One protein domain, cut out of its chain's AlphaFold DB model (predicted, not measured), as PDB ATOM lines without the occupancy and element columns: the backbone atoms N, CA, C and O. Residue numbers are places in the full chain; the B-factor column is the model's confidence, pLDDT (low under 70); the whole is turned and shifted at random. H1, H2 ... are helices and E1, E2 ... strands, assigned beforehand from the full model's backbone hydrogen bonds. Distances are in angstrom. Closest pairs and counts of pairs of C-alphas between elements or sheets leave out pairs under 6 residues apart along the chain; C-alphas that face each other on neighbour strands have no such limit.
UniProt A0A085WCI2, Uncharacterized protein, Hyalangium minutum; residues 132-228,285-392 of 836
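What this domain is: This is residues 132 to 228 and 285 to 392 of the 836 residues of an uncharacterized protein of Hyalangium minutum (UniProt A0A085WCI2). A small hairpin of two strands, E1 and E2, sits with the short helices H1, H2 and H9 at one end of two long helices, H3 and H8, which run side by side in opposite ways along the longest axis. H7 crosses H3, and H4, H5 and H6 gather toward the other end; a long loop around Asn 353 reaches away from the body there. The printed part has 205 residues, with two named strands, E1 and E2 in an antiparallel sheet, followed by nine named helices, H1 to H9: mostly helix. It is compact, with a radius of gyration of the C-alphas of 18.7 A, and spans 58 by 47 by 31 A.

Where its parts are: E1 is residues 132 to 136, beginning at C-alpha 132 (19.848, 46.405, -24.798). E2, residues 145 to 153, measures 21.8 A and bends by 59 degrees at residue 150. H1 is residues 156 to 159 and H2 is 161 to 167. H3, residues 169 to 190, measures 31.3 A. H4 is residues 192 to 203, 16.5 A; H5 is 207 to 215; H6 is 285 to 295, 15.3 A. H7, residues 325 to 343, measures 27.3 A. H8, residues 362 to 384, measures 32.9 A from C-alpha 362 (-17.558, 40.149, -19.071). H9, residues 387 to 392, ends at C-alpha 392 (22.513, 39.981, -33.976).

How they stand to each other: In the hairpin of E1 and E2, N 146 and O 135 are 2.7 A apart and N 132 and O 148 2.9 A, within hydrogen-bond range. The C-alphas of Val 135 and Glu 382 are the closest of E1 and H8, 6.7 A apart. H8 touches H3 at a shallow tilt of 22 degrees, opposite ways; their closest C-alphas, of Arg 178 and Ile 369, are 5.8 A apart. H3 touches H7, about perpendicular at 85 degrees, closest at the C-alphas of Leu 180 and Ser 336, 4.7 A. H5 touches H7, closest at the C-alphas of Val 211 and Ala 338, 6.1 A. H5 touches H6, closest at the C-alphas of Ala 213 and Asn 286, 6.2 A. H3 and H4 touch only at the corner, closest at the C-alphas of Ile 188 and Arg 195, 5.1 A. H1 and H9 touch no helix. Every O i to N i+4 pair is within hydrogen-bond range in H3, H4, H5, H7, H8 and H9; H2 has 2 of 3, H6 has 6 of 7, and H1 is too short for such a pair.

The domain as a whole: The C-alphas farthest apart, of Gly 155 and Asn 353, are 62.4 A apart. Residues 229 to 284 are not printed; C-alphas 228 and 285 are 31.0 A apart across the cut. The links H6 to H7 and H7 to H8 are long. Mean pLDDT of the printed part is 73.7; 74 residues are under 70, among them 208 to 226, 301 to 328 and 345 to 357.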
ATOM      1  N   LEU A 132      20.505  45.326 -24.064       80.62
ATOM      2  CA  LEU A 132      19.848  46.405 -24.798       80.62
ATOM      3  C   LEU A 132      19.753  47.621 -23.880       80.62
ATOM      4  O   LEU A 132      19.183  47.541 -22.786       80.62
ATOM      5  N   THR A 133      20.326  48.735 -24.324       78.50
ATOM      6  CA  THR A 133      20.264  50.024 -23.620       78.50
ATOM      7  C   THR A 133      19.231  50.931 -24.280       78.50
ATOM      8  O   THR A 133      18.911  50.758 -25.447       78.50
ATOM      9  N   ASN A 134      18.687  51.898 -23.538       74.69
ATOM     10  CA  ASN A 134      17.761  52.906 -24.076       74.69
ATOM     11  C   ASN A 134      16.485  52.364 -24.750       74.69
ATOM     12  O   ASN A 134      15.868  53.073 -25.544       74.69
ATOM     13  N   VAL A 135      16.031  51.152 -24.412       79.44
ATOM     14  CA  VAL A 135      14.736  50.659 -24.900       79.44
ATOM     15  C   VAL A 135      13.645  51.489 -24.244       79.44
ATOM     16  O   VAL A 135      13.620  51.610 -23.025       79.44
ATOM     17  N   ARG A 136      12.728  52.071 -25.010       75.19
ATOM     18  CA  ARG A 136      11.637  52.863 -24.433       75.19
ATOM     19  C   ARG A 136      10.721  51.994 -23.570       75.19
ATOM     20  O   ARG A 136      10.393  50.871 -23.947       75.19
ATOM     21  N   ASP A 137      10.305  52.522 -22.421       80.00
ATOM     22  CA  ASP A 137       9.355  51.860 -21.528       80.00
ATOM     23  C   ASP A 137       7.916  52.286 -21.850       80.00
ATOM     24  O   ASP A 137       7.515  53.418 -21.568       80.00
ATOM     25  N   TRP A 138       7.137  51.371 -22.425       75.50
ATOM     26  CA  TRP A 138       5.690  51.530 -22.618       75.50
ATOM     27  C   TRP A 138       4.869  50.917 -21.474       75.50
ATOM     28  O   TRP A 138       3.653  51.101 -21.420       75.50
ATOM     29  N   ILE A 139       5.516  50.185 -20.564       72.88
ATOM     30  CA  ILE A 139       4.881  49.405 -19.498       72.88
ATOM     31  C   ILE A 139       4.772  50.219 -18.207       72.88
ATOM     32  O   ILE A 139       3.774  50.116 -17.496       72.88
ATOM     33  N   SER A 140       5.794  50.999 -17.851       69.25
ATOM     34  CA  SER A 140       5.788  51.756 -16.597       69.25
ATOM     35  C   SER A 140       4.994  53.058 -16.704       69.25
ATOM     36  O   SER A 140       5.050  53.793 -17.685       69.25
ATOM     37  N   SER A 141       4.267  53.387 -15.636       57.66
ATOM     38  CA  SER A 141       3.437  54.596 -15.562       57.66
ATOM     39  C   SER A 141       4.234  55.902 -15.469       57.66
ATOM     40  O   SER A 141       3.640  56.971 -15.574       57.66
ATOM     41  N   GLN A 142       5.550  55.845 -15.221       53.31
ATOM     42  CA  GLN A 142       6.394  57.038 -15.073       53.31
ATOM     43  C   GLN A 142       7.069  57.484 -16.376       53.31
ATOM     44  O   GLN A 142       7.594  58.593 -16.414       53.31
ATOM     45  N   GLY A 143       7.011  56.677 -17.444       57.59
ATOM     46  CA  GLY A 143       7.801  56.912 -18.652       57.59
ATOM     47  C   GLY A 143       9.308  56.793 -18.379       57.59
ATOM     48  O   GLY A 143       9.800  57.100 -17.295       57.59
ATOM     49  N   GLY A 144      10.067  56.297 -19.351       68.12
ATOM     50  CA  GLY A 144      11.511  56.127 -19.195       68.12
ATOM     51  C   GLY A 144      12.094  55.125 -20.178       68.12
ATOM     52  O   GLY A 144      11.502  54.852 -21.224       68.12
ATOM     53  N   THR A 145      13.252  54.571 -19.824       72.44
ATOM     54  CA  THR A 145      13.922  53.509 -20.575       72.44
ATOM     55  C   THR A 145      14.038  52.232 -19.737       72.44
ATOM     56  O   THR A 145      14.258  52.266 -18.526       72.44
ATOM     57  N   ILE A 146      13.858  51.082 -20.383       73.50
ATOM     58  CA  ILE A 146      14.146  49.749 -19.861       73.50
ATOM     59  C   ILE A 146      15.542  49.363 -20.339       73.50
ATOM     60  O   ILE A 146      15.831  49.354 -21.534       73.50
ATOM     61  N   GLU A 147      16.399  48.978 -19.402       72.69
ATOM     62  CA  GLU A 147      17.624  48.256 -19.725       72.69
ATOM     63  C   GLU A 147      17.341  46.756 -19.642       72.69
ATOM     64  O   GLU A 147      17.026  46.228 -18.570       72.69
ATOM     65  N   VAL A 148      17.455  46.054 -20.769       76.06
ATOM     66  CA  VAL A 148      17.426  44.587 -20.785       76.06
ATOM     67  C   VAL A 148      18.864  44.120 -20.629       76.06
ATOM     68  O   VAL A 148      19.629  44.170 -21.584       76.06
ATOM     69  N   LYS A 149      19.254  43.711 -19.419       71.75
ATOM     70  CA  LYS A 149      20.626  43.273 -19.123       71.75
ATOM     71  C   LYS A 149      20.791  41.772 -19.292       71.75
ATOM     72  O   LYS A 149      19.958  41.005 -18.814       71.75
ATOM     73  N   ASP A 150      21.911  41.384 -19.901       69.12
ATOM     74  CA  ASP A 150      22.431  40.014 -19.910       69.12
ATOM     75  C   ASP A 150      21.420  38.946 -20.374       69.12
ATOM     76  O   ASP A 150      21.355  37.848 -19.819       69.12
ATOM     77  N   MET A 151      20.629  39.249 -21.408       79.94
ATOM     78  CA  MET A 151      19.676  38.307 -21.992       79.94
ATOM     79  C   MET A 151      20.430  37.169 -22.704       79.94
ATOM     80  O   MET A 151      21.134  37.427 -23.683       79.94
ATOM     81  N   PRO A 152      20.282  35.901 -22.270       81.38
ATOM     82  CA  PRO A 152      21.029  34.794 -22.854       81.38
ATOM     83  C   PRO A 152      20.437  34.376 -24.204       81.38
ATOM     84  O   PRO A 152      19.235  34.094 -24.314       81.38
ATOM     85  N   ILE A 153      21.286  34.269 -25.223       84.75
ATOM     86  CA  ILE A 153      20.936  33.795 -26.565       84.75
ATOM     87  C   ILE A 153      21.551  32.404 -26.759       84.75
ATOM     88  O   ILE A 153      22.718  32.250 -27.094       84.75
ATOM     89  N   THR A 154      20.752  31.364 -26.511       83.81
ATOM     90  CA  THR A 154      21.217  29.962 -26.475       83.81
ATOM     91  C   THR A 154      20.921  29.171 -27.750       83.81
ATOM     92  O   THR A 154      21.292  28.005 -27.851       83.81
ATOM     93  N   GLY A 155      20.221  29.774 -28.712       89.25
ATOM     94  CA  GLY A 155      19.779  29.128 -29.950       89.25
ATOM     95  C   GLY A 155      18.806  30.006 -30.734       89.25
ATOM     96  O   GLY A 155      18.332  31.014 -30.204       89.25
ATOM     97  N   MET A 156      18.444  29.597 -31.952       89.94
ATOM     98  CA  MET A 156      17.644  30.411 -32.886       89.94
ATOM     99  C   MET A 156      16.252  30.786 -32.370       89.94
ATOM    100  O   MET A 156      15.767  31.892 -32.605       89.94
ATOM    101  N   LYS A 157      15.641  29.924 -31.551       90.38
ATOM    102  CA  LYS A 157      14.367  30.230 -30.879       90.38
ATOM    103  C   LYS A 157      14.459  31.418 -29.921       90.38
ATOM    104  O   LYS A 157      13.438  32.013 -29.615       90.38
ATOM    105  N   SER A 158      15.660  31.797 -29.477       89.38
ATOM    106  CA  SER A 158      15.861  32.957 -28.601       89.38
ATOM    107  C   SER A 158      15.479  34.285 -29.253       89.38
ATOM    108  O   SER A 158      15.211  35.227 -28.516       89.38
ATOM    109  N   PHE A 159      15.451  34.346 -30.589       90.50
ATOM    110  CA  PHE A 159      15.001  35.510 -31.356       90.50
ATOM    111  C   PHE A 159      13.491  35.495 -31.639       90.50
ATOM    112  O   PHE A 159      12.955  36.434 -32.216       90.50
ATOM    113  N   HIS A 160      12.785  34.422 -31.271       91.25
ATOM    114  CA  HIS A 160      11.340  34.341 -31.446       91.25
ATOM    115  C   HIS A 160      10.631  35.209 -30.390       91.25
ATOM    116  O   HIS A 160      10.987  35.090 -29.212       91.25
ATOM    117  N   PRO A 161       9.599  36.004 -30.746       89.88
ATOM    118  CA  PRO A 161       8.905  36.888 -29.805       89.88
ATOM    119  C   PRO A 161       8.468  36.178 -28.519       89.88
ATOM    120  O   PRO A 161       8.750  36.661 -27.428       89.88
ATOM    121  N   ASP A 162       7.894  34.975 -28.633       88.25
ATOM    122  CA  ASP A 162       7.504  34.134 -27.485       88.25
ATOM    123  C   ASP A 162       8.617  33.931 -26.437       88.25
ATOM    124  O   ASP A 162       8.355  33.954 -25.232       88.25
ATOM    125  N   GLU A 163       9.865  33.739 -26.867       88.12
ATOM    126  CA  GLU A 163      11.002  33.556 -25.958       88.12
ATOM    127  C   GLU A 163      11.544  34.892 -25.445       88.12
ATOM    128  O   GLU A 163      11.976  34.978 -24.292       88.12
ATOM    129  N   VAL A 164      11.475  35.948 -26.260       87.25
ATOM    130  CA  VAL A 164      11.847  37.311 -25.853       87.25
ATOM    131  C   VAL A 164      10.951  37.786 -24.704       87.25
ATOM    132  O   VAL A 164      11.470  38.250 -23.686       87.25
ATOM    133  N   VAL A 165       9.627  37.576 -24.791       86.38
ATOM    134  CA  VAL A 165       8.682  37.938 -23.711       86.38
ATOM    135  C   VAL A 165       9.062  37.263 -22.398       86.38
ATOM    136  O   VAL A 165       9.012  37.895 -21.348       86.38
ATOM    137  N   LYS A 166       9.432  35.977 -22.439       85.62
ATOM    138  CA  LYS A 166       9.762  35.188 -21.239       85.62
ATOM    139  C   LYS A 166      11.051  35.658 -20.574       85.62
ATOM    140  O   LYS A 166      11.176  35.556 -19.356       85.62
ATOM    141  N   LYS A 167      12.015  36.137 -21.362       83.75
ATOM    142  CA  LYS A 167      13.343  36.537 -20.878       83.75
ATOM    143  C   LYS A 167      13.373  37.958 -20.328       83.75
ATOM    144  O   LYS A 167      14.171  38.229 -19.435       83.75
ATOM    145  N   VAL A 168      12.520  38.852 -20.825       83.50
ATOM    146  CA  VAL A 168      12.443  40.233 -20.334       83.50
ATOM    147  C   VAL A 168      11.512  40.296 -19.116       83.50
ATOM    148  O   VAL A 168      10.312  40.070 -19.271       83.50
ATOM    149  N   PRO A 169      12.007  40.637 -17.905       79.50
ATOM    150  CA  PRO A 169      11.232  40.495 -16.670       79.50
ATOM    151  C   PRO A 169       9.875  41.209 -16.690       79.50
ATOM    152  O   PRO A 169       8.865  40.590 -16.368       79.50
ATOM    153  N   LYS A 170       9.836  42.476 -17.134       79.81
ATOM    154  CA  LYS A 170       8.601  43.280 -17.189       79.81
ATOM    155  C   LYS A 170       7.568  42.713 -18.172       79.81
ATOM    156  O   LYS A 170       6.378  42.659 -17.872       79.81
ATOM    157  N   LEU A 171       8.026  42.257 -19.339       81.75
ATOM    158  CA  LEU A 171       7.174  41.628 -20.350       81.75
ATOM    159  C   LEU A 171       6.641  40.275 -19.876       81.75
ATOM    160  O   LEU A 171       5.467  39.970 -20.086       81.75
ATOM    161  N   ASN A 172       7.467  39.486 -19.186       82.19
ATOM    162  CA  ASN A 172       7.024  38.225 -18.609       82.19
ATOM    163  C   ASN A 172       5.966  38.449 -17.518       82.19
ATOM    164  O   ASN A 172       4.986  37.706 -17.463       82.19
ATOM    165  N   GLY A 173       6.113  39.497 -16.699       78.50
ATOM    166  CA  GLY A 173       5.101  39.904 -15.722       78.50
ATOM    167  C   GLY A 173       3.769  40.289 -16.366       78.50
ATOM    168  O   GLY A 173       2.723  39.810 -15.930       78.50
ATOM    169  N   LEU A 174       3.790  41.076 -17.449       81.00
ATOM    170  CA  LEU A 174       2.587  41.394 -18.234       81.00
ATOM    171  C   LEU A 174       1.950  40.153 -18.870       81.00
ATOM    172  O   LEU A 174       0.734  39.977 -18.806       81.00
ATOM    173  N   ARG A 175       2.761  39.255 -19.438       84.75
ATOM    174  CA  ARG A 175       2.290  37.977 -19.989       84.75
ATOM    175  C   ARG A 175       1.624  37.118 -18.915       84.75
ATOM    176  O   ARG A 175       0.592  36.498 -19.168       84.75
ATOM    177  N   LEU A 176       2.198  37.081 -17.712       81.50
ATOM    178  CA  LEU A 176       1.633  36.356 -16.580       81.50
ATOM    179  C   LEU A 176       0.328  37.000 -16.102       81.50
ATOM    180  O   LEU A 176      -0.637  36.280 -15.865       81.50
ATOM    181  N   LEU A 177       0.262  38.334 -16.039       82.25
ATOM    182  CA  LEU A 177      -0.964  39.075 -15.738       82.25
ATOM    183  C   LEU A 177      -2.075  38.762 -16.750       82.25
ATOM    184  O   LEU A 177      -3.189  38.435 -16.344       82.25
ATOM    185  N   ARG A 178      -1.771  38.793 -18.052       85.31
ATOM    186  CA  ARG A 178      -2.706  38.399 -19.116       85.31
ATOM    187  C   ARG A 178      -3.218  36.973 -18.896       85.31
ATOM    188  O   ARG A 178      -4.426  36.756 -18.869       85.31
ATOM    189  N   LYS A 179      -2.317  36.013 -18.657       85.75
ATOM    190  CA  LYS A 179      -2.690  34.614 -18.389       85.75
ATOM    191  C   LYS A 179      -3.582  34.483 -17.148       85.75
ATOM    192  O   LYS A 179      -4.532  33.710 -17.158       85.75
ATOM    193  N   LEU A 180      -3.315  35.252 -16.092       83.62
ATOM    194  CA  LEU A 180      -4.154  35.283 -14.890       83.62
ATOM    195  C   LEU A 180      -5.559  35.840 -15.177       83.62
ATOM    196  O   LEU A 180      -6.532  35.330 -14.621       83.62
ATOM    197  N   LEU A 181      -5.680  36.848 -16.048       84.19
ATOM    198  CA  LEU A 181      -6.968  37.394 -16.495       84.19
ATOM    199  C   LEU A 181      -7.764  36.389 -17.352       84.19
ATOM    200  O   LEU A 181      -8.981  36.282 -17.199       84.19
ATOM    201  N   GLU A 182      -7.093  35.611 -18.200       85.56
ATOM    202  CA  GLU A 182      -7.713  34.518 -18.963       85.56
ATOM    203  C   GLU A 182      -8.162  33.369 -18.047       85.56
ATOM    204  O   GLU A 182      -9.290  32.883 -18.159       85.56
ATOM    205  N   GLU A 183      -7.318  32.968 -17.090       85.50
ATOM    206  CA  GLU A 183      -7.630  31.922 -16.110       85.50
ATOM    207  C   GLU A 183      -8.854  32.301 -15.260       85.50
ATOM    208  O   GLU A 183      -9.775  31.493 -15.109       85.50
ATOM    209  N   ILE A 184      -8.931  33.538 -14.748       84.12
ATOM    210  CA  ILE A 184     -10.108  33.981 -13.985       84.12
ATOM    211  C   ILE A 184     -11.350  34.094 -14.875       84.12
ATOM    212  O   ILE A 184     -12.442  33.755 -14.422       84.12
ATOM    213  N   GLN A 185     -11.215  34.497 -16.144       84.12
ATOM    214  CA  GLN A 185     -12.336  34.523 -17.085       84.12
ATOM    215  C   GLN A 185     -12.891  33.113 -17.334       84.12
ATOM    216  O   GLN A 185     -14.104  32.912 -17.237       84.12
ATOM    217  N   ALA A 186     -12.017  32.130 -17.567       85.38
ATOM    218  CA  ALA A 186     -12.396  30.729 -17.725       85.38
ATOM    219  C   ALA A 186     -13.042  30.163 -16.447       85.38
ATOM    220  O   ALA A 186     -14.074  29.491 -16.511       85.38
ATOM    221  N   ASN A 187     -12.499  30.490 -15.270       83.69
ATOM    222  CA  ASN A 187     -13.069  30.073 -13.987       83.69
ATOM    223  C   ASN A 187     -14.466  30.674 -13.749       83.69
ATOM    224  O   ASN A 187     -15.361  29.983 -13.255       83.69
ATOM    225  N   ILE A 188     -14.686  31.938 -14.130       82.12
ATOM    226  CA  ILE A 188     -15.997  32.607 -14.063       82.12
ATOM    227  C   ILE A 188     -17.010  31.952 -15.012       82.12
ATOM    228  O   ILE A 188     -18.195  31.860 -14.674       82.12
ATOM    229  N   ASP A 189     -16.572  31.518 -16.192       82.38
ATOM    230  CA  ASP A 189     -17.436  30.854 -17.170       82.38
ATOM    231  C   ASP A 189     -17.824  29.433 -16.725       82.38
ATOM    232  O   ASP A 189     -18.982  29.034 -16.881       82.38
ATOM    233  N   ASN A 190     -16.890  28.702 -16.110       83.75
ATOM    234  CA  ASN A 190     -17.089  27.317 -15.679       83.75
ATOM    235  C   ASN A 190     -17.840  27.194 -14.340       83.75
ATOM    236  O   ASN A 190     -18.616  26.254 -14.157       83.75
ATOM    237  N   SER A 191     -17.663  28.137 -13.404       82.94
ATOM    238  CA  SER A 191     -18.293  28.089 -12.075       82.94
ATOM    239  C   SER A 191     -19.414  29.121 -11.916       82.94
ATOM    240  O   SER A 191     -19.197  30.318 -11.702       82.94
ATOM    241  N   LYS A 192     -20.665  28.635 -11.916       79.38
ATOM    242  CA  LYS A 192     -21.851  29.458 -11.599       79.38
ATOM    243  C   LYS A 192     -21.771  30.072 -10.193       79.38
ATOM    244  O   LYS A 192     -22.250  31.191  -9.992       79.38
ATOM    245  N   GLY A 193     -21.168  29.353  -9.240       78.88
ATOM    246  CA  GLY A 193     -20.968  29.815  -7.864       78.88
ATOM    247  C   GLY A 193     -20.024  31.014  -7.800       78.88
ATOM    248  O   GLY A 193     -20.407  32.068  -7.289       78.88
ATOM    249  N   LEU A 194     -18.844  30.892  -8.418       79.12
ATOM    250  CA  LEU A 194     -17.844  31.960  -8.485       79.12
ATOM    251  C   LEU A 194     -18.390  33.211  -9.188       79.12
ATOM    252  O   LEU A 194     -18.238  34.328  -8.692       79.12
ATOM    253  N   ARG A 195     -19.112  33.034 -10.301       81.44
ATOM    254  CA  ARG A 195     -19.749  34.137 -11.038       81.44
ATOM    255  C   ARG A 195     -20.765  34.910 -10.196       81.44
ATOM    256  O   ARG A 195     -20.839  36.135 -10.294       81.44
ATOM    257  N   THR A 196     -21.561  34.202  -9.396       82.19
ATOM    258  CA  THR A 196     -22.560  34.822  -8.511       82.19
ATOM    259  C   THR A 196     -21.867  35.624  -7.415       82.19
ATOM    260  O   THR A 196     -22.217  36.780  -7.191       82.19
ATOM    261  N   LYS A 197     -20.814  35.063  -6.812       81.56
ATOM    262  CA  LYS A 197     -20.036  35.736  -5.767       81.56
ATOM    263  C   LYS A 197     -19.287  36.964  -6.273       81.56
ATOM    264  O   LYS A 197     -19.339  38.005  -5.631       81.56
ATOM    265  N   ILE A 198     -18.676  36.900  -7.453       80.94
ATOM    266  CA  ILE A 198     -18.039  38.076  -8.060       80.94
ATOM    267  C   ILE A 198     -19.081  39.162  -8.340       80.94
ATOM    268  O   ILE A 198     -18.836  40.325  -8.042       80.94
ATOM    269  N   ARG A 199     -20.275  38.811  -8.835       79.56
ATOM    270  CA  ARG A 199     -21.355  39.794  -9.013       79.56
ATOM    271  C   ARG A 199     -21.741  40.468  -7.690       79.56
ATOM    272  O   ARG A 199     -21.854  41.690  -7.675       79.56
ATOM    273  N   GLU A 200     -21.875  39.704  -6.604       79.44
ATOM    274  CA  GLU A 200     -22.148  40.245  -5.262       79.44
ATOM    275  C   GLU A 200     -21.074  41.256  -4.818       79.44
ATOM    276  O   GLU A 200     -21.425  42.309  -4.286       79.44
ATOM    277  N   VAL A 201     -19.788  40.990  -5.094       79.88
ATOM    278  CA  VAL A 201     -18.671  41.901  -4.760       79.88
ATOM    279  C   VAL A 201     -18.800  43.252  -5.478       79.88
ATOM    280  O   VAL A 201     -18.587  44.298  -4.861       79.88
ATOM    281  N   TYR A 202     -19.174  43.256  -6.763       77.19
ATOM    282  CA  TYR A 202     -19.375  44.500  -7.524       77.19
ATOM    283  C   TYR A 202     -20.655  45.241  -7.109       77.19
ATOM    284  O   TYR A 202     -20.647  46.468  -7.013       77.19
ATOM    285  N   GLU A 203     -21.741  44.519  -6.820       74.25
ATOM    286  CA  GLU A 203     -23.022  45.118  -6.421       74.25
ATOM    287  C   GLU A 203     -22.963  45.788  -5.043       74.25
ATOM    288  O   GLU A 203     -23.609  46.818  -4.838       74.25
ATOM    289  N   LYS A 204     -22.175  45.233  -4.113       72.69
ATOM    290  CA  LYS A 204     -21.971  45.778  -2.759       72.69
ATOM    291  C   LYS A 204     -20.859  46.827  -2.666       72.69
ATOM    292  O   LYS A 204     -20.641  47.369  -1.589       72.69
ATOM    293  N   ALA A 205     -20.169  47.126  -3.770       65.19
ATOM    294  CA  ALA A 205     -19.015  48.032  -3.817       65.19
ATOM    295  C   ALA A 205     -17.865  47.652  -2.851       65.19
ATOM    296  O   ALA A 205     -17.071  48.497  -2.446       65.19
ATOM    297  N   GLU A 206     -17.717  46.366  -2.523       69.62
ATOM    298  CA  GLU A 206     -16.714  45.852  -1.571       69.62
ATOM    299  C   GLU A 206     -15.373  45.496  -2.241       69.62
ATOM    300  O   GLU A 206     -14.507  44.867  -1.637       69.62
ATOM    301  N   ARG A 207     -15.164  45.928  -3.490       70.19
ATOM    302  CA  ARG A 207     -13.961  45.675  -4.302       70.19
ATOM    303  C   ARG A 207     -12.661  45.954  -3.538       70.19
ATOM    304  O   ARG A 207     -11.793  45.090  -3.476       70.19
ATOM    305  N   GLN A 208     -12.544  47.135  -2.925       65.44
ATOM    306  CA  GLN A 208     -11.354  47.534  -2.159       65.44
ATOM    307  C   GLN A 208     -11.173  46.698  -0.885       65.44
ATOM    308  O   GLN A 208     -10.043  46.402  -0.512       65.44
ATOM    309  N   ASN A 209     -12.269  46.249  -0.267       68.56
ATOM    310  CA  ASN A 209     -12.232  45.409   0.931       68.56
ATOM    311  C   ASN A 209     -11.745  43.990   0.609       68.56
ATOM    312  O   ASN A 209     -10.968  43.421   1.371       68.56
ATOM    313  N   VAL A 210     -12.159  43.434  -0.536       68.38
ATOM    314  CA  VAL A 210     -11.694  42.120  -1.010       68.38
ATOM    315  C   VAL A 210     -10.233  42.189  -1.453       68.38
ATOM    316  O   VAL A 210      -9.459  41.306  -1.098       68.38
ATOM    317  N   VAL A 211      -9.818  43.254  -2.151       68.06
ATOM    318  CA  VAL A 211      -8.399  43.472  -2.493       68.06
ATOM    319  C   VAL A 211      -7.548  43.608  -1.227       68.06
ATOM    320  O   VAL A 211      -6.530  42.932  -1.117       68.06
ATOM    321  N   ALA A 212      -7.998  44.374  -0.228       66.25
ATOM    322  CA  ALA A 212      -7.312  44.490   1.058       66.25
ATOM    323  C   ALA A 212      -7.235  43.144   1.814       66.25
ATOM    324  O   ALA A 212      -6.213  42.825   2.418       66.25
ATOM    325  N   ALA A 213      -8.280  42.310   1.739       66.12
ATOM    326  CA  ALA A 213      -8.272  40.967   2.328       66.12
ATOM    327  C   ALA A 213      -7.292  40.008   1.617       66.12
ATOM    328  O   ALA A 213      -6.678  39.147   2.260       66.12
ATOM    329  N   ILE A 214      -7.112  40.169   0.300       66.62
ATOM    330  CA  ILE A 214      -6.093  39.451  -0.480       66.62
ATOM    331  C   ILE A 214      -4.685  39.962  -0.128       66.62
ATOM    332  O   ILE A 214      -3.780  39.148   0.032       66.62
ATOM    333  N   GLU A 215      -4.508  41.272   0.063       64.38
ATOM    334  CA  GLU A 215      -3.231  41.912   0.425       64.38
ATOM    335  C   GLU A 215      -2.734  41.552   1.837       64.38
ATOM    336  O   GLU A 215      -1.527  41.460   2.056       64.38
ATOM    337  N   GLY A 216      -3.634  41.279   2.788       61.88
ATOM    338  CA  GLY A 216      -3.251  40.930   4.160       61.88
ATOM    339  C   GLY A 216      -2.586  42.101   4.896       61.88
ATOM    340  O   GLY A 216      -3.091  43.219   4.881       61.88
ATOM    341  N   THR A 217      -1.461  41.854   5.573       46.44
ATOM    342  CA  THR A 217      -0.765  42.829   6.441       46.44
ATOM    343  C   THR A 217       0.152  43.811   5.705       46.44
ATOM    344  O   THR A 217       0.575  44.801   6.302       46.44
ATOM    345  N   THR A 218       0.451  43.594   4.420       46.94
ATOM    346  CA  THR A 218       1.299  44.484   3.609       46.94
ATOM    347  C   THR A 218       0.462  45.149   2.514       46.94
ATOM    348  O   THR A 218       0.292  44.612   1.417       46.94
ATOM    349  N   ALA A 219      -0.086  46.327   2.822       47.72
ATOM    350  CA  ALA A 219      -0.903  47.109   1.894       47.72
ATOM    351  C   ALA A 219      -0.122  47.459   0.613       47.72
ATOM    352  O   ALA A 219       1.025  47.905   0.681       47.72
ATOM    353  N   GLY A 220      -0.742  47.270  -0.554       54.75
ATOM    354  CA  GLY A 220      -0.145  47.576  -1.859       54.75
ATOM    355  C   GLY A 220       0.700  46.460  -2.487       54.75
ATOM    356  O   GLY A 220       1.237  46.661  -3.574       54.75
ATOM    357  N   THR A 221       0.779  45.279  -1.865       56.88
ATOM    358  CA  THR A 221       1.530  44.118  -2.384       56.88
ATOM    359  C   THR A 221       1.072  43.687  -3.780       56.88
ATOM    360  O   THR A 221       1.890  43.323  -4.618       56.88
ATOM    361  N   TYR A 222      -0.230  43.768  -4.060       60.94
ATOM    362  CA  TYR A 222      -0.793  43.375  -5.351       60.94
ATOM    363  C   TYR A 222      -0.936  44.558  -6.315       60.94
ATOM    364  O   TYR A 222      -1.356  44.337  -7.443       60.94
ATOM    365  N   ARG A 223      -0.610  45.800  -5.919       57.81
ATOM    366  CA  ARG A 223      -0.812  47.024  -6.730       57.81
ATOM    367  C   ARG A 223      -0.040  47.011  -8.057       57.81
ATOM    368  O   ARG A 223      -0.409  47.718  -8.986       57.81
ATOM    369  N   GLY A 224       1.007  46.187  -8.156       59.84
ATOM    370  CA  GLY A 224       1.765  45.951  -9.389       59.84
ATOM    371  C   GLY A 224       1.003  45.204 -10.492       59.84
ATOM    372  O   GLY A 224       1.484  45.157 -11.617       59.84
ATOM    373  N   LEU A 225      -0.179  44.648 -10.199       65.12
ATOM    374  CA  LEU A 225      -1.054  43.994 -11.183       65.12
ATOM    375  C   LEU A 225      -1.970  44.986 -11.922       65.12
ATOM    376  O   LEU A 225      -2.722  44.566 -12.804       65.12
ATOM    377  N   GLN A 226      -1.955  46.270 -11.556       68.50
ATOM    378  CA  GLN A 226      -2.762  47.300 -12.200       68.50
ATOM    379  C   GLN A 226      -2.110  47.774 -13.508       68.50
ATOM    380  O   GLN A 226      -1.015  48.343 -13.496       68.50
ATOM    381  N   LEU A 227      -2.819  47.588 -14.624       74.62
ATOM    382  CA  LEU A 227      -2.443  48.081 -15.946       74.62
ATOM    383  C   LEU A 227      -2.332  49.617 -15.938       74.62
ATOM    384  O   LEU A 227      -3.162  50.285 -15.309       74.62
ATOM    385  N   PRO A 228      -1.339  50.206 -16.633       70.44
ATOM    386  CA  PRO A 228      -1.218  51.653 -16.757       70.44
ATOM    387  C   PRO A 228      -2.476  52.268 -17.377       70.44
ATOM    388  O   PRO A 228      -3.037  51.729 -18.337       70.44
ATOM    389  N   ALA A 285     -15.866  40.071   8.626       36.53
ATOM    390  CA  ALA A 285     -16.721  40.021   7.432       36.53
ATOM    391  C   ALA A 285     -15.919  39.931   6.116       36.53
ATOM    392  O   ALA A 285     -16.308  39.198   5.207       36.53
ATOM    393  N   ASN A 286     -14.765  40.608   6.041       52.72
ATOM    394  CA  ASN A 286     -13.921  40.639   4.838       52.72
ATOM    395  C   ASN A 286     -13.240  39.284   4.564       52.72
ATOM    396  O   ASN A 286     -13.053  38.898   3.412       52.72
ATOM    397  N   THR A 287     -12.925  38.525   5.617       55.84
ATOM    398  CA  THR A 287     -12.300  37.195   5.530       55.84
ATOM    399  C   THR A 287     -13.309  36.114   5.145       55.84
ATOM    400  O   THR A 287     -12.952  35.163   4.449       55.84
ATOM    401  N   GLN A 288     -14.579  36.266   5.545       62.56
ATOM    402  CA  GLN A 288     -15.640  35.313   5.212       62.56
ATOM    403  C   GLN A 288     -15.954  35.327   3.712       62.56
ATOM    404  O   GLN A 288     -15.978  34.268   3.099       62.56
ATOM    405  N   MET A 289     -16.088  36.506   3.091       67.00
ATOM    406  CA  MET A 289     -16.318  36.592   1.639       67.00
ATOM    407  C   MET A 289     -15.162  36.017   0.821       67.00
ATOM    408  O   MET A 289     -15.395  35.328  -0.169       67.00
ATOM    409  N   LEU A 290     -13.919  36.262   1.244       70.19
ATOM    410  CA  LEU A 290     -12.746  35.657   0.619       70.19
ATOM    411  C   LEU A 290     -12.789  34.124   0.747       70.19
ATOM    412  O   LEU A 290     -12.592  33.413  -0.233       70.19
ATOM    413  N   THR A 291     -13.097  33.610   1.938       69.31
ATOM    414  CA  THR A 291     -13.198  32.166   2.202       69.31
ATOM    415  C   THR A 291     -14.322  31.521   1.387       69.31
ATOM    416  O   THR A 291     -14.132  30.437   0.840       69.31
ATOM    417  N   ASP A 292     -15.453  32.210   1.230       71.69
ATOM    418  CA  ASP A 292     -16.581  31.757   0.419       71.69
ATOM    419  C   ASP A 292     -16.217  31.703  -1.074       71.69
ATOM    420  O   ASP A 292     -16.591  30.751  -1.755       71.69
ATOM    421  N   ILE A 293     -15.464  32.686  -1.589       75.06
ATOM    422  CA  ILE A 293     -14.985  32.704  -2.984       75.06
ATOM    423  C   ILE A 293     -14.036  31.529  -3.244       75.06
ATOM    424  O   ILE A 293     -14.234  30.792  -4.209       75.06
ATOM    425  N   PHE A 294     -13.046  31.314  -2.376       74.56
ATOM    426  CA  PHE A 294     -12.109  30.191  -2.498       74.56
ATOM    427  C   PHE A 294     -12.817  28.834  -2.360       74.56
ATOM    428  O   PHE A 294     -12.537  27.909  -3.125       74.56
ATOM    429  N   GLY A 295     -13.815  28.753  -1.476       73.06
ATOM    430  CA  GLY A 295     -14.662  27.575  -1.307       73.06
ATOM    431  C   GLY A 295     -15.505  27.222  -2.538       73.06
ATOM    432  O   GLY A 295     -15.875  26.065  -2.691       73.06
ATOM    433  N   THR A 296     -15.767  28.162  -3.458       76.31
ATOM    434  CA  THR A 296     -16.464  27.844  -4.727       76.31
ATOM    435  C   THR A 296     -15.624  27.039  -5.723       76.31
ATOM    436  O   THR A 296     -16.174  26.555  -6.715       76.31
ATOM    437  N   VAL A 297     -14.316  26.918  -5.478       71.69
ATOM    438  CA  VAL A 297     -13.344  26.188  -6.312       71.69
ATOM    439  C   VAL A 297     -12.629  25.106  -5.480       71.69
ATOM    440  O   VAL A 297     -11.548  24.661  -5.838       71.69
ATOM    441  N   ASP A 298     -13.203  24.700  -4.341       73.25
ATOM    442  CA  ASP A 298     -12.640  23.699  -3.414       73.25
ATOM    443  C   ASP A 298     -11.218  24.012  -2.893       73.25
ATOM    444  O   ASP A 298     -10.480  23.124  -2.455       73.25
ATOM    445  N   LEU A 299     -10.838  25.293  -2.877       74.75
ATOM    446  CA  LEU A 299      -9.555  25.768  -2.361       74.75
ATOM    447  C   LEU A 299      -9.742  26.487  -1.022       74.75
ATOM    448  O   LEU A 299     -10.799  27.037  -0.716       74.75
ATOM    449  N   LYS A 300      -8.690  26.501  -0.199       71.44
ATOM    450  CA  LYS A 300      -8.626  27.352   0.998       71.44
ATOM    451  C   LYS A 300      -7.785  28.591   0.690       71.44
ATOM    452  O   LYS A 300      -6.794  28.460  -0.027       71.44
ATOM    453  N   PRO A 301      -8.144  29.774   1.218       64.62
ATOM    454  CA  PRO A 301      -7.329  30.966   1.033       64.62
ATOM    455  C   PRO A 301      -5.920  30.746   1.613       64.62
ATOM    456  O   PRO A 301      -5.790  30.116   2.669       64.62
ATOM    457  N   PRO A 302      -4.864  31.241   0.941       65.31
ATOM    458  CA  PRO A 302      -3.493  31.055   1.401       65.31
ATOM    459  C   PRO A 302      -3.270  31.742   2.766       65.31
ATOM    460  O   PRO A 302      -3.814  32.828   3.007       65.31
ATOM    461  N   PRO A 303      -2.480  31.132   3.674       62.03
ATOM    462  CA  PRO A 303      -2.187  31.685   4.990       62.03
ATOM    463  C   PRO A 303      -1.409  33.000   4.858       62.03
ATOM    464  O   PRO A 303      -0.570  33.150   3.970       62.03
ATOM    465  N   GLU A 304      -1.669  33.958   5.756       58.69
ATOM    466  CA  GLU A 304      -1.161  35.337   5.648       58.69
ATOM    467  C   GLU A 304       0.366  35.447   5.546       58.69
ATOM    468  O   GLU A 304       0.869  36.346   4.884       58.69
ATOM    469  N   THR A 305       1.106  34.499   6.124       50.62
ATOM    470  CA  THR A 305       2.576  34.446   6.101       50.62
ATOM    471  C   THR A 305       3.175  33.981   4.766       50.62
ATOM    472  O   THR A 305       4.389  34.073   4.589       50.62
ATOM    473  N   MET A 306       2.362  33.492   3.818       53.34
ATOM    474  CA  MET A 306       2.805  32.977   2.509       53.34
ATOM    475  C   MET A 306       2.075  33.604   1.308       53.34
ATOM    476  O   MET A 306       2.199  33.107   0.187       53.34
ATOM    477  N   LYS A 307       1.332  34.699   1.516       61.38
ATOM    478  CA  LYS A 307       0.693  35.470   0.438       61.38
ATOM    479  C   LYS A 307       1.766  36.199  -0.379       61.38
ATOM    480  O   LYS A 307       2.242  37.255   0.028       61.38
ATOM    481  N   LYS A 308       2.160  35.640  -1.524       63.28
ATOM    482  CA  LYS A 308       3.081  36.284  -2.474       63.28
ATOM    483  C   LYS A 308       2.375  36.479  -3.820       63.28
ATOM    484  O   LYS A 308       1.877  35.492  -4.364       63.28
ATOM    485  N   PRO A 309       2.321  37.711  -4.358       63.00
ATOM    486  CA  PRO A 309       1.748  37.952  -5.673       63.00
ATOM    487  C   PRO A 309       2.660  37.320  -6.723       63.00
ATOM    488  O   PRO A 309       3.878  37.378  -6.592       63.00
ATOM    489  N   LEU A 310       2.088  36.733  -7.771       64.06
ATOM    490  CA  LEU A 310       2.883  36.178  -8.875       64.06
ATOM    491  C   LEU A 310       3.586  37.266  -9.707       64.06
ATOM    492  O   LEU A 310       4.623  37.016 -10.318       64.06
ATOM    493  N   VAL A 311       3.042  38.485  -9.694       61.41
ATOM    494  CA  VAL A 311       3.616  39.676 -10.329       61.41
ATOM    495  C   VAL A 311       3.778  40.752  -9.258       61.41
ATOM    496  O   VAL A 311       2.804  41.138  -8.614       61.41
ATOM    497  N   GLY A 312       5.011  41.198  -9.039       60.50
ATOM    498  CA  GLY A 312       5.348  42.263  -8.099       60.50
ATOM    499  C   GLY A 312       5.110  43.663  -8.671       60.50
ATOM    500  O   GLY A 312       4.567  43.840  -9.760       60.50
ATOM    501  N   THR A 313       5.541  44.683  -7.928       60.81
ATOM    502  CA  THR A 313       5.550  46.079  -8.395       60.81
ATOM    503  C   THR A 313       6.431  46.234  -9.641       60.81
ATOM    504  O   THR A 313       7.461  45.568  -9.748       60.81
ATOM    505  N   ASP A 314       6.023  47.088 -10.585       59.12
ATOM    506  CA  ASP A 314       6.677  47.283 -11.895       59.12
ATOM    507  C   ASP A 314       6.799  46.019 -12.766       59.12
ATOM    508  O   ASP A 314       7.707  45.906 -13.590       59.12
ATOM    509  N   TYR A 315       5.863  45.073 -12.622       63.19
ATOM    510  CA  TYR A 315       5.777  43.855 -13.439       63.19
ATOM    511  C   TYR A 315       6.967  42.896 -13.302       63.19
ATOM    512  O   TYR A 315       7.208  42.071 -14.179       63.19
ATOM    513  N   VAL A 316       7.711  42.958 -12.196       62.50
ATOM    514  CA  VAL A 316       8.775  41.988 -11.915       62.50
ATOM    515  C   VAL A 316       8.157  40.692 -11.387       62.50
ATOM    516  O   VAL A 316       7.401  40.704 -10.417       62.50
ATOM    517  N   GLU A 317       8.472  39.560 -12.015       58.50
ATOM    518  CA  GLU A 317       7.999  38.247 -11.563       58.50
ATOM    519  C   GLU A 317       8.553  37.909 -10.172       58.50
ATOM    520  O   GLU A 317       9.754  38.019  -9.910       58.50
ATOM    521  N   VAL A 318       7.679  37.438  -9.285       58.16
ATOM    522  CA  VAL A 318       8.083  36.902  -7.986       58.16
ATOM    523  C   VAL A 318       8.061  35.383  -8.096       58.16
ATOM    524  O   VAL A 318       6.996  34.773  -8.163       58.16
ATOM    525  N   LYS A 319       9.237  34.745  -8.109       57.88
ATOM    526  CA  LYS A 319       9.318  33.279  -8.056       57.88
ATOM    527  C   LYS A 319       8.840  32.797  -6.690       57.88
ATOM    528  O   LYS A 319       9.440  33.105  -5.659       57.88
ATOM    529  N   VAL A 320       7.746  32.043  -6.688       54.78
ATOM    530  CA  VAL A 320       7.159  31.461  -5.483       54.78
ATOM    531  C   VAL A 320       7.438  29.955  -5.491       54.78
ATOM    532  O   VAL A 320       6.702  29.186  -6.099       54.78
ATOM    533  N   GLU A 321       8.521  29.524  -4.840       52.72
ATOM    534  CA  GLU A 321       8.788  28.099  -4.594       52.72
ATOM    535  C   GLU A 321       7.963  27.639  -3.380       52.72
ATOM    536  O   GLU A 321       8.257  28.004  -2.240       52.72
ATOM    537  N   LEU A 322       6.887  26.882  -3.624       58.12
ATOM    538  CA  LEU A 322       6.034  26.275  -2.593       58.12
ATOM    539  C   LEU A 322       6.112  24.754  -2.706       58.12
ATOM    540  O   LEU A 322       6.041  24.210  -3.803       58.12
ATOM    541  N   SER A 323       6.228  24.068  -1.569       48.50
ATOM    542  CA  SER A 323       6.289  22.602  -1.497       48.50
ATOM    543  C   SER A 323       4.924  21.908  -1.610       48.50
ATOM    544  O   SER A 323       4.884  20.689  -1.741       48.50
ATOM    545  N   ASP A 324       3.817  22.657  -1.554       57.16
ATOM    546  CA  ASP A 324       2.440  22.143  -1.597       57.16
ATOM    547  C   ASP A 324       1.715  22.631  -2.866       57.16
ATOM    548  O   ASP A 324       1.539  23.837  -3.076       57.16
ATOM    549  N   GLU A 325       1.277  21.690  -3.708       62.81
ATOM    550  CA  GLU A 325       0.561  21.956  -4.965       62.81
ATOM    551  C   GLU A 325      -0.742  22.735  -4.741       62.81
ATOM    552  O   GLU A 325      -1.022  23.695  -5.462       62.81
ATOM    553  N   LYS A 326      -1.506  22.412  -3.690       59.72
ATOM    554  CA  LYS A 326      -2.787  23.086  -3.403       59.72
ATOM    555  C   LYS A 326      -2.589  24.529  -2.953       59.72
ATOM    556  O   LYS A 326      -3.427  25.395  -3.202       59.72
ATOM    557  N   LEU A 327      -1.468  24.797  -2.291       62.81
ATOM    558  CA  LEU A 327      -1.096  26.135  -1.850       62.81
ATOM    559  C   LEU A 327      -0.643  27.014  -3.026       62.81
ATOM    560  O   LEU A 327      -0.897  28.222  -3.038       62.81
ATOM    561  N   SER A 328      -0.021  26.404  -4.036       69.38
ATOM    562  CA  SER A 328       0.324  27.057  -5.302       69.38
ATOM    563  C   SER A 328      -0.928  27.453  -6.095       69.38
ATOM    564  O   SER A 328      -1.051  28.604  -6.522       69.38
ATOM    565  N   GLU A 329      -1.909  26.551  -6.208       72.00
ATOM    566  CA  GLU A 329      -3.200  26.837  -6.853       72.00
ATOM    567  C   GLU A 329      -3.977  27.952  -6.138       72.00
ATOM    568  O   GLU A 329      -4.507  28.857  -6.786       72.00
ATOM    569  N   ALA A 330      -3.976  27.949  -4.802       72.25
ATOM    570  CA  ALA A 330      -4.597  29.004  -4.006       72.25
ATOM    571  C   ALA A 330      -3.941  30.384  -4.237       72.25
ATOM    572  O   ALA A 330      -4.644  31.387  -4.377       72.25
ATOM    573  N   ASN A 331      -2.609  30.458  -4.339       73.81
ATOM    574  CA  ASN A 331      -1.895  31.707  -4.646       73.81
ATOM    575  C   ASN A 331      -2.096  32.177  -6.100       73.81
ATOM    576  O   ASN A 331      -2.205  33.384  -6.351       73.81
ATOM    577  N   ARG A 332      -2.211  31.244  -7.057       78.44
ATOM    578  CA  ARG A 332      -2.619  31.534  -8.445       78.44
ATOM    579  C   ARG A 332      -4.012  32.149  -8.496       78.44
ATOM    580  O   ARG A 332      -4.180  33.220  -9.079       78.44
ATOM    581  N   LEU A 333      -4.983  31.532  -7.822       79.38
ATOM    582  CA  LEU A 333      -6.351  32.045  -7.761       79.38
ATOM    583  C   LEU A 333      -6.400  33.424  -7.084       79.38
ATOM    584  O   LEU A 333      -7.037  34.330  -7.619       79.38
ATOM    585  N   ALA A 334      -5.671  33.621  -5.979       76.69
ATOM    586  CA  ALA A 334      -5.555  34.915  -5.298       76.69
ATOM    587  C   ALA A 334      -5.033  36.018  -6.232       76.69
ATOM    588  O   ALA A 334      -5.629  37.092  -6.323       76.69
ATOM    589  N   SER A 335      -3.955  35.729  -6.968       77.44
ATOM    590  CA  SER A 335      -3.351  36.661  -7.926       77.44
ATOM    591  C   SER A 335      -4.291  36.959  -9.098       77.44
ATOM    592  O   SER A 335      -4.403  38.108  -9.516       77.44
ATOM    593  N   SER A 336      -5.022  35.953  -9.591       79.19
ATOM    594  CA  SER A 336      -6.004  36.115 -10.671       79.19
ATOM    595  C   SER A 336      -7.218  36.956 -10.257       79.19
ATOM    596  O   SER A 336      -7.680  37.814 -11.012       79.19
ATOM    597  N   LEU A 337      -7.691  36.787  -9.018       79.44
ATOM    598  CA  LEU A 337      -8.779  37.578  -8.454       79.44
ATOM    599  C   LEU A 337      -8.332  39.019  -8.180       79.44
ATOM    600  O   LEU A 337      -9.073  39.952  -8.483       79.44
ATOM    601  N   ALA A 338      -7.116  39.216  -7.665       76.56
ATOM    602  CA  ALA A 338      -6.531  40.543  -7.487       76.56
ATOM    603  C   ALA A 338      -6.351  41.270  -8.830       76.56
ATOM    604  O   ALA A 338      -6.730  42.433  -8.939       76.56
ATOM    605  N   ALA A 339      -5.859  40.583  -9.866       79.44
ATOM    606  CA  ALA A 339      -5.724  41.128 -11.216       79.44
ATOM    607  C   ALA A 339      -7.071  41.590 -11.793       79.44
ATOM    608  O   ALA A 339      -7.176  42.711 -12.298       79.44
ATOM    609  N   LEU A 340      -8.121  40.770 -11.665       82.00
ATOM    610  CA  LEU A 340      -9.481  41.140 -12.069       82.00
ATOM    611  C   LEU A 340      -9.953  42.385 -11.312       82.00
ATOM    612  O   LEU A 340     -10.391  43.364 -11.914       82.00
ATOM    613  N   LEU A 341      -9.857  42.349  -9.982       79.38
ATOM    614  CA  LEU A 341     -10.339  43.415  -9.115       79.38
ATOM    615  C   LEU A 341      -9.480  44.673  -9.180       79.38
ATOM    616  O   LEU A 341      -9.926  45.684  -8.673       79.38
ATOM    617  N   GLN A 342      -8.289  44.698  -9.765       76.19
ATOM    618  CA  GLN A 342      -7.535  45.947  -9.938       76.19
ATOM    619  C   GLN A 342      -7.759  46.594 -11.302       76.19
ATOM    620  O   GLN A 342      -7.768  47.821 -11.387       76.19
ATOM    621  N   ASN A 343      -8.051  45.796 -12.328       79.69
ATOM    622  CA  ASN A 343      -8.188  46.279 -13.703       79.69
ATOM    623  C   ASN A 343      -9.639  46.481 -14.158       79.69
ATOM    624  O   ASN A 343      -9.880  47.192 -15.128       79.69
ATOM    625  N   VAL A 344     -10.618  45.887 -13.468       79.50
ATOM    626  CA  VAL A 344     -12.035  45.980 -13.841       79.50
ATOM    627  C   VAL A 344     -12.802  46.804 -12.807       79.50
ATOM    628  O   VAL A 344     -12.929  46.418 -11.647       79.50
ATOM    629  N   GLU A 345     -13.338  47.955 -13.222       67.12
ATOM    630  CA  GLU A 345     -14.114  48.841 -12.334       67.12
ATOM    631  C   GLU A 345     -15.607  48.481 -12.260       67.12
ATOM    632  O   GLU A 345     -16.276  48.778 -11.270       67.12
ATOM    633  N   GLY A 346     -16.119  47.764 -13.267       66.69
ATOM    634  CA  GLY A 346     -17.541  47.447 -13.421       66.69
ATOM    635  C   GLY A 346     -18.341  48.591 -14.062       66.69
ATOM    636  O   GLY A 346     -17.910  49.739 -14.108       66.69
ATOM    637  N   VAL A 347     -19.527  48.288 -14.595       68.81
ATOM    638  CA  VAL A 347     -20.384  49.284 -15.266       68.81
ATOM    639  C   VAL A 347     -21.294  49.954 -14.240       68.81
ATOM    640  O   VAL A 347     -22.057  49.263 -13.565       68.81
ATOM    641  N   LYS A 348     -21.251  51.286 -14.132       68.06
ATOM    642  CA  LYS A 348     -22.132  52.057 -13.240       68.06
ATOM    643  C   LYS A 348     -23.580  52.024 -13.755       68.06
ATOM    644  O   LYS A 348     -23.837  52.397 -14.895       68.06
ATOM    645  N   ILE A 349     -24.524  51.578 -12.922       64.81
ATOM    646  CA  ILE A 349     -25.966  51.449 -13.253       64.81
ATOM    647  C   ILE A 349     -26.836  52.486 -12.509       64.81
ATOM    648  O   ILE A 349     -28.021  52.646 -12.787       64.81
ATOM    649  N   SER A 350     -26.258  53.222 -11.563       61.19
ATOM    650  CA  SER A 350     -26.968  54.191 -10.713       61.19
ATOM    651  C   SER A 350     -27.299  55.506 -11.433       61.19
ATOM    652  O   SER A 350     -26.491  56.026 -12.204       61.19
ATOM    653  N   LYS A 351     -28.479  56.071 -11.135       57.94
ATOM    654  CA  LYS A 351     -28.859  57.454 -11.487       57.94
ATOM    655  C   LYS A 351     -28.126  58.453 -10.573       57.94
ATOM    656  O   LYS A 351     -27.734  58.081  -9.472       57.94
ATOM    657  N   GLU A 352     -27.974  59.710 -11.002       53.03
ATOM    658  CA  GLU A 352     -27.118  60.741 -10.365       53.03
ATOM    659  C   GLU A 352     -27.315  60.971  -8.849       53.03
ATOM    660  O   GLU A 352     -26.391  61.452  -8.205       53.03
ATOM    661  N   ASN A 353     -28.452  60.570  -8.261       47.97
ATOM    662  CA  ASN A 353     -28.791  60.786  -6.844       47.97
ATOM    663  C   ASN A 353     -28.871  59.506  -5.975       47.97
ATOM    664  O   ASN A 353     -29.372  59.566  -4.853       47.97
ATOM    665  N   GLU A 354     -28.395  58.351  -6.450       57.19
ATOM    666  CA  GLU A 354     -28.342  57.099  -5.669       57.19
ATOM    667  C   GLU A 354     -26.899  56.633  -5.415       57.19
ATOM    668  O   GLU A 354     -25.968  57.022  -6.123       57.19
ATOM    669  N   GLN A 355     -26.699  55.768  -4.408       54.22
ATOM    670  CA  GLN A 355     -25.390  55.153  -4.166       54.22
ATOM    671  C   GLN A 355     -24.888  54.426  -5.426       54.22
ATOM    672  O   GLN A 355     -25.668  53.733  -6.094       54.22
ATOM    673  N   PRO A 356     -23.592  54.558  -5.765       59.09
ATOM    674  CA  PRO A 356     -23.058  54.038  -7.009       59.09
ATOM    675  C   PRO A 356     -23.086  52.504  -7.042       59.09
ATOM    676  O   PRO A 356     -22.217  51.848  -6.481       59.09
ATOM    677  N   LYS A 357     -24.084  51.927  -7.722       62.41
ATOM    678  CA  LYS A 357     -24.142  50.486  -8.021       62.41
ATOM    679  C   LYS A 357     -23.352  50.158  -9.282       62.41
ATOM    680  O   LYS A 357     -23.615  50.750 -10.336       62.41
ATOM    681  N   TYR A 358     -22.449  49.187  -9.180       71.00
ATOM    682  CA  TYR A 358     -21.661  48.660 -10.291       71.00
ATOM    683  C   TYR A 358     -22.116  47.245 -10.644       71.00
ATOM    684  O   TYR A 358     -22.430  46.440  -9.770       71.00
ATOM    685  N   ARG A 359     -22.145  46.923 -11.938       76.19
ATOM    686  CA  ARG A 359     -22.392  45.565 -12.432       76.19
ATOM    687  C   ARG A 359     -21.143  45.018 -13.091       76.19
ATOM    688  O   ARG A 359     -20.555  45.672 -13.952       76.19
ATOM    689  N   PHE A 360     -20.796  43.788 -12.733       78.31
ATOM    690  CA  PHE A 360     -19.757  43.044 -13.427       78.31
ATOM    691  C   PHE A 360     -20.167  42.774 -14.881       78.31
ATOM    692  O   PHE A 360     -21.234  42.207 -15.140       78.31
ATOM    693  N   ASP A 361     -19.308  43.169 -15.817       77.81
ATOM    694  CA  ASP A 361     -19.474  42.926 -17.245       77.81
ATOM    695  C   ASP A 361     -18.284  42.124 -17.776       77.81
ATOM    696  O   ASP A 361     -17.129  42.513 -17.599       77.81
ATOM    697  N   LYS A 362     -18.576  41.012 -18.460       75.56
ATOM    698  CA  LYS A 362     -17.558  40.149 -19.071       75.56
ATOM    699  C   LYS A 362     -16.770  40.902 -20.147       75.56
ATOM    700  O   LYS A 362     -15.583  40.636 -20.316       75.56
ATOM    701  N   GLY A 363     -17.401  41.866 -20.824       79.31
ATOM    702  CA  GLY A 363     -16.740  42.705 -21.824       79.31
ATOM    703  C   GLY A 363     -15.590  43.541 -21.256       79.31
ATOM    704  O   GLY A 363     -14.613  43.778 -21.955       79.31
ATOM    705  N   GLN A 364     -15.645  43.936 -19.981       79.75
ATOM    706  CA  GLN A 364     -14.573  44.712 -19.342       79.75
ATOM    707  C   GLN A 364     -13.331  43.861 -19.043       79.75
ATOM    708  O   GLN A 364     -12.218  44.370 -19.090       79.75
ATOM    709  N   VAL A 365     -13.507  42.557 -18.797       81.19
ATOM    710  CA  VAL A 365     -12.380  41.617 -18.670       81.19
ATOM    711  C   VAL A 365     -11.681  41.449 -20.015       81.19
ATOM    712  O   VAL A 365     -10.460  41.526 -20.077       81.19
ATOM    713  N   ALA A 366     -12.456  41.294 -21.094       82.69
ATOM    714  CA  ALA A 366     -11.911  41.214 -22.448       82.69
ATOM    715  C   ALA A 366     -11.129  42.485 -22.824       82.69
ATOM    716  O   ALA A 366     -10.030  42.373 -23.346       82.69
ATOM    717  N   LYS A 367     -11.631  43.676 -22.463       82.94
ATOM    718  CA  LYS A 367     -10.907  44.947 -22.647       82.94
ATOM    719  C   LYS A 367      -9.603  45.026 -21.854       82.94
ATOM    720  O   LYS A 367      -8.628  45.578 -22.342       82.94
ATOM    721  N   ALA A 368      -9.569  44.495 -20.630       81.56
ATOM    722  CA  ALA A 368      -8.337  44.449 -19.844       81.56
ATOM    723  C   ALA A 368      -7.296  43.499 -20.466       81.56
ATOM    724  O   ALA A 368      -6.107  43.806 -20.449       81.56
ATOM    725  N   ILE A 369      -7.738  42.375 -21.044       84.50
ATOM    726  CA  ILE A 369      -6.874  41.452 -21.798       84.50
ATOM    727  C   ILE A 369      -6.358  42.127 -23.074       84.50
ATOM    728  O   ILE A 369      -5.153  42.137 -23.295       84.50
ATOM    729  N   GLU A 370      -7.241  42.755 -23.854       84.06
ATOM    730  CA  GLU A 370      -6.887  43.523 -25.056       84.06
ATOM    731  C   GLU A 370      -5.864  44.617 -24.730       84.06
ATOM    732  O   GLU A 370      -4.847  44.746 -25.404       84.06
ATOM    733  N   ARG A 371      -6.055  45.331 -23.616       82.50
ATOM    734  CA  ARG A 371      -5.104  46.342 -23.148       82.50
ATOM    735  C   ARG A 371      -3.742  45.754 -22.773       82.50
ATOM    736  O   ARG A 371      -2.712  46.373 -23.036       82.50
ATOM    737  N   ALA A 372      -3.716  44.584 -22.136       83.62
ATOM    738  CA  ALA A 372      -2.465  43.893 -21.839       83.62
ATOM    739  C   ALA A 372      -1.757  43.448 -23.131       83.62
ATOM    740  O   ALA A 372      -0.546  43.638 -23.247       83.62
ATOM    741  N   ASP A 373      -2.504  42.924 -24.108       85.25
ATOM    742  CA  ASP A 373      -1.989  42.552 -25.430       85.25
ATOM    743  C   ASP A 373      -1.418  43.768 -26.178       85.25
ATOM    744  O   ASP A 373      -0.321  43.677 -26.727       85.25
ATOM    745  N   GLU A 374      -2.087  44.925 -26.143       83.81
ATOM    746  CA  GLU A 374      -1.581  46.180 -26.725       83.81
ATOM    747  C   GLU A 374      -0.228  46.592 -26.132       83.81
ATOM    748  O   GLU A 374       0.695  46.934 -26.871       83.81
ATOM    749  N   LEU A 375      -0.088  46.555 -24.802       82.81
ATOM    750  CA  LEU A 375       1.156  46.932 -24.123       82.81
ATOM    751  C   LEU A 375       2.290  45.949 -24.418       82.81
ATOM    752  O   LEU A 375       3.424  46.373 -24.649       82.81
ATOM    753  N   ILE A 376       1.984  44.647 -24.445       86.06
ATOM    754  CA  ILE A 376       2.942  43.613 -24.852       86.06
ATOM    755  C   ILE A 376       3.376  43.856 -26.299       86.06
ATOM    756  O   ILE A 376       4.571  43.807 -26.580       86.06
ATOM    757  N   ASN A 377       2.436  44.157 -27.195       87.44
ATOM    758  CA  ASN A 377       2.714  44.385 -28.607       87.44
ATOM    759  C   ASN A 377       3.603  45.627 -28.824       87.44
ATOM    760  O   ASN A 377       4.638  45.542 -29.485       87.44
ATOM    761  N   LEU A 378       3.272  46.761 -28.197       84.31
ATOM    762  CA  LEU A 378       4.078  47.987 -28.270       84.31
ATOM    763  C   LEU A 378       5.503  47.768 -27.752       84.31
ATOM    764  O   LEU A 378       6.471  48.098 -28.434       84.31
ATOM    765  N   GLN A 379       5.641  47.177 -26.565       85.06
ATOM    766  CA  GLN A 379       6.958  46.954 -25.975       85.06
ATOM    767  C   GLN A 379       7.775  45.913 -26.753       85.06
ATOM    768  O   GLN A 379       8.994  46.049 -26.853       85.06
ATOM    769  N   MET A 380       7.129  44.880 -27.298       88.12
ATOM    770  CA  MET A 380       7.802  43.877 -28.120       88.12
ATOM    771  C   MET A 380       8.336  44.487 -29.415       88.12
ATOM    772  O   MET A 380       9.486  44.232 -29.755       88.12
ATOM    773  N   ASN A 381       7.552  45.327 -30.097       88.44
ATOM    774  CA  ASN A 381       8.012  46.025 -31.300       88.44
ATOM    775  C   ASN A 381       9.255  46.886 -31.024       88.44
ATOM    776  O   ASN A 381      10.222  46.792 -31.770       88.44
ATOM    777  N   GLU A 382       9.297  47.629 -29.911       86.31
ATOM    778  CA  GLU A 382      10.499  48.399 -29.537       86.31
ATOM    779  C   GLU A 382      11.744  47.522 -29.340       86.31
ATOM    780  O   GLU A 382      12.855  47.933 -29.667       86.31
ATOM    781  N   ILE A 383      11.580  46.314 -28.794       88.50
ATOM    782  CA  ILE A 383      12.703  45.393 -28.572       88.50
ATOM    783  C   ILE A 383      13.149  44.755 -29.889       88.50
ATOM    784  O   ILE A 383      14.348  44.694 -30.154       88.50
ATOM    785  N   LEU A 384      12.204  44.291 -30.714       89.44
ATOM    786  CA  LEU A 384      12.500  43.647 -31.996       89.44
ATOM    787  C   LEU A 384      13.107  44.620 -33.008       89.44
ATOM    788  O   LEU A 384      13.956  44.215 -33.797       89.44
ATOM    789  N   HIS A 385      12.709  45.894 -32.981       89.44
ATOM    790  CA  HIS A 385      13.256  46.940 -33.853       89.44
ATOM    791  C   HIS A 385      14.506  47.615 -33.285       89.44
ATOM    792  O   HIS A 385      15.059  48.515 -33.916       89.44
ATOM    793  N   HIS A 386      14.998  47.179 -32.122       89.25
ATOM    794  CA  HIS A 386      16.233  47.724 -31.577       89.25
ATOM    795  C   HIS A 386      17.429  47.343 -32.477       89.25
ATOM    796  O   HIS A 386      17.629  46.151 -32.736       89.25
ATOM    797  N   PRO A 387      18.286  48.298 -32.901       87.31
ATOM    798  CA  PRO A 387      19.357  48.036 -33.871       87.31
ATOM    799  C   PRO A 387      20.313  46.910 -33.465       87.31
ATOM    800  O   PRO A 387      20.767  46.131 -34.298       87.31
ATOM    801  N   GLU A 388      20.610  46.803 -32.169       86.88
ATOM    802  CA  GLU A 388      21.482  45.757 -31.622       86.88
ATOM    803  C   GLU A 388      20.850  44.360 -31.697       86.88
ATOM    804  O   GLU A 388      21.516  43.383 -32.048       86.88
ATOM    805  N   PHE A 389      19.544  44.272 -31.424       89.94
ATOM    806  CA  PHE A 389      18.797  43.024 -31.529       89.94
ATOM    807  C   PHE A 389      18.695  42.595 -32.994       89.94
ATOM    808  O   PHE A 389      19.058  41.465 -33.324       89.94
ATOM    809  N   GLN A 390      18.308  43.520 -33.880       90.81
ATOM    810  CA  GLN A 390      18.218  43.270 -35.318       90.81
ATOM    811  C   GLN A 390      19.562  42.869 -35.921       90.81
ATOM    812  O   GLN A 390      19.600  41.940 -36.720       90.81
ATOM    813  N   ARG A 391      20.675  43.510 -35.536       89.38
ATOM    814  CA  ARG A 391      22.008  43.151 -36.050       89.38
ATOM    815  C   ARG A 391      22.371  41.715 -35.694       89.38
ATOM    816  O   ARG A 391      22.805  40.960 -36.560       89.38
ATOM    817  N   LEU A 392      22.191  41.332 -34.429       90.31
ATOM    818  CA  LEU A 392      22.513  39.981 -33.976       90.31
ATOM    819  C   LEU A 392      21.577  38.940 -34.609       90.31
ATOM    820  O   LEU A 392      22.045  37.897 -35.070       90.31
TER     821      LEU A 392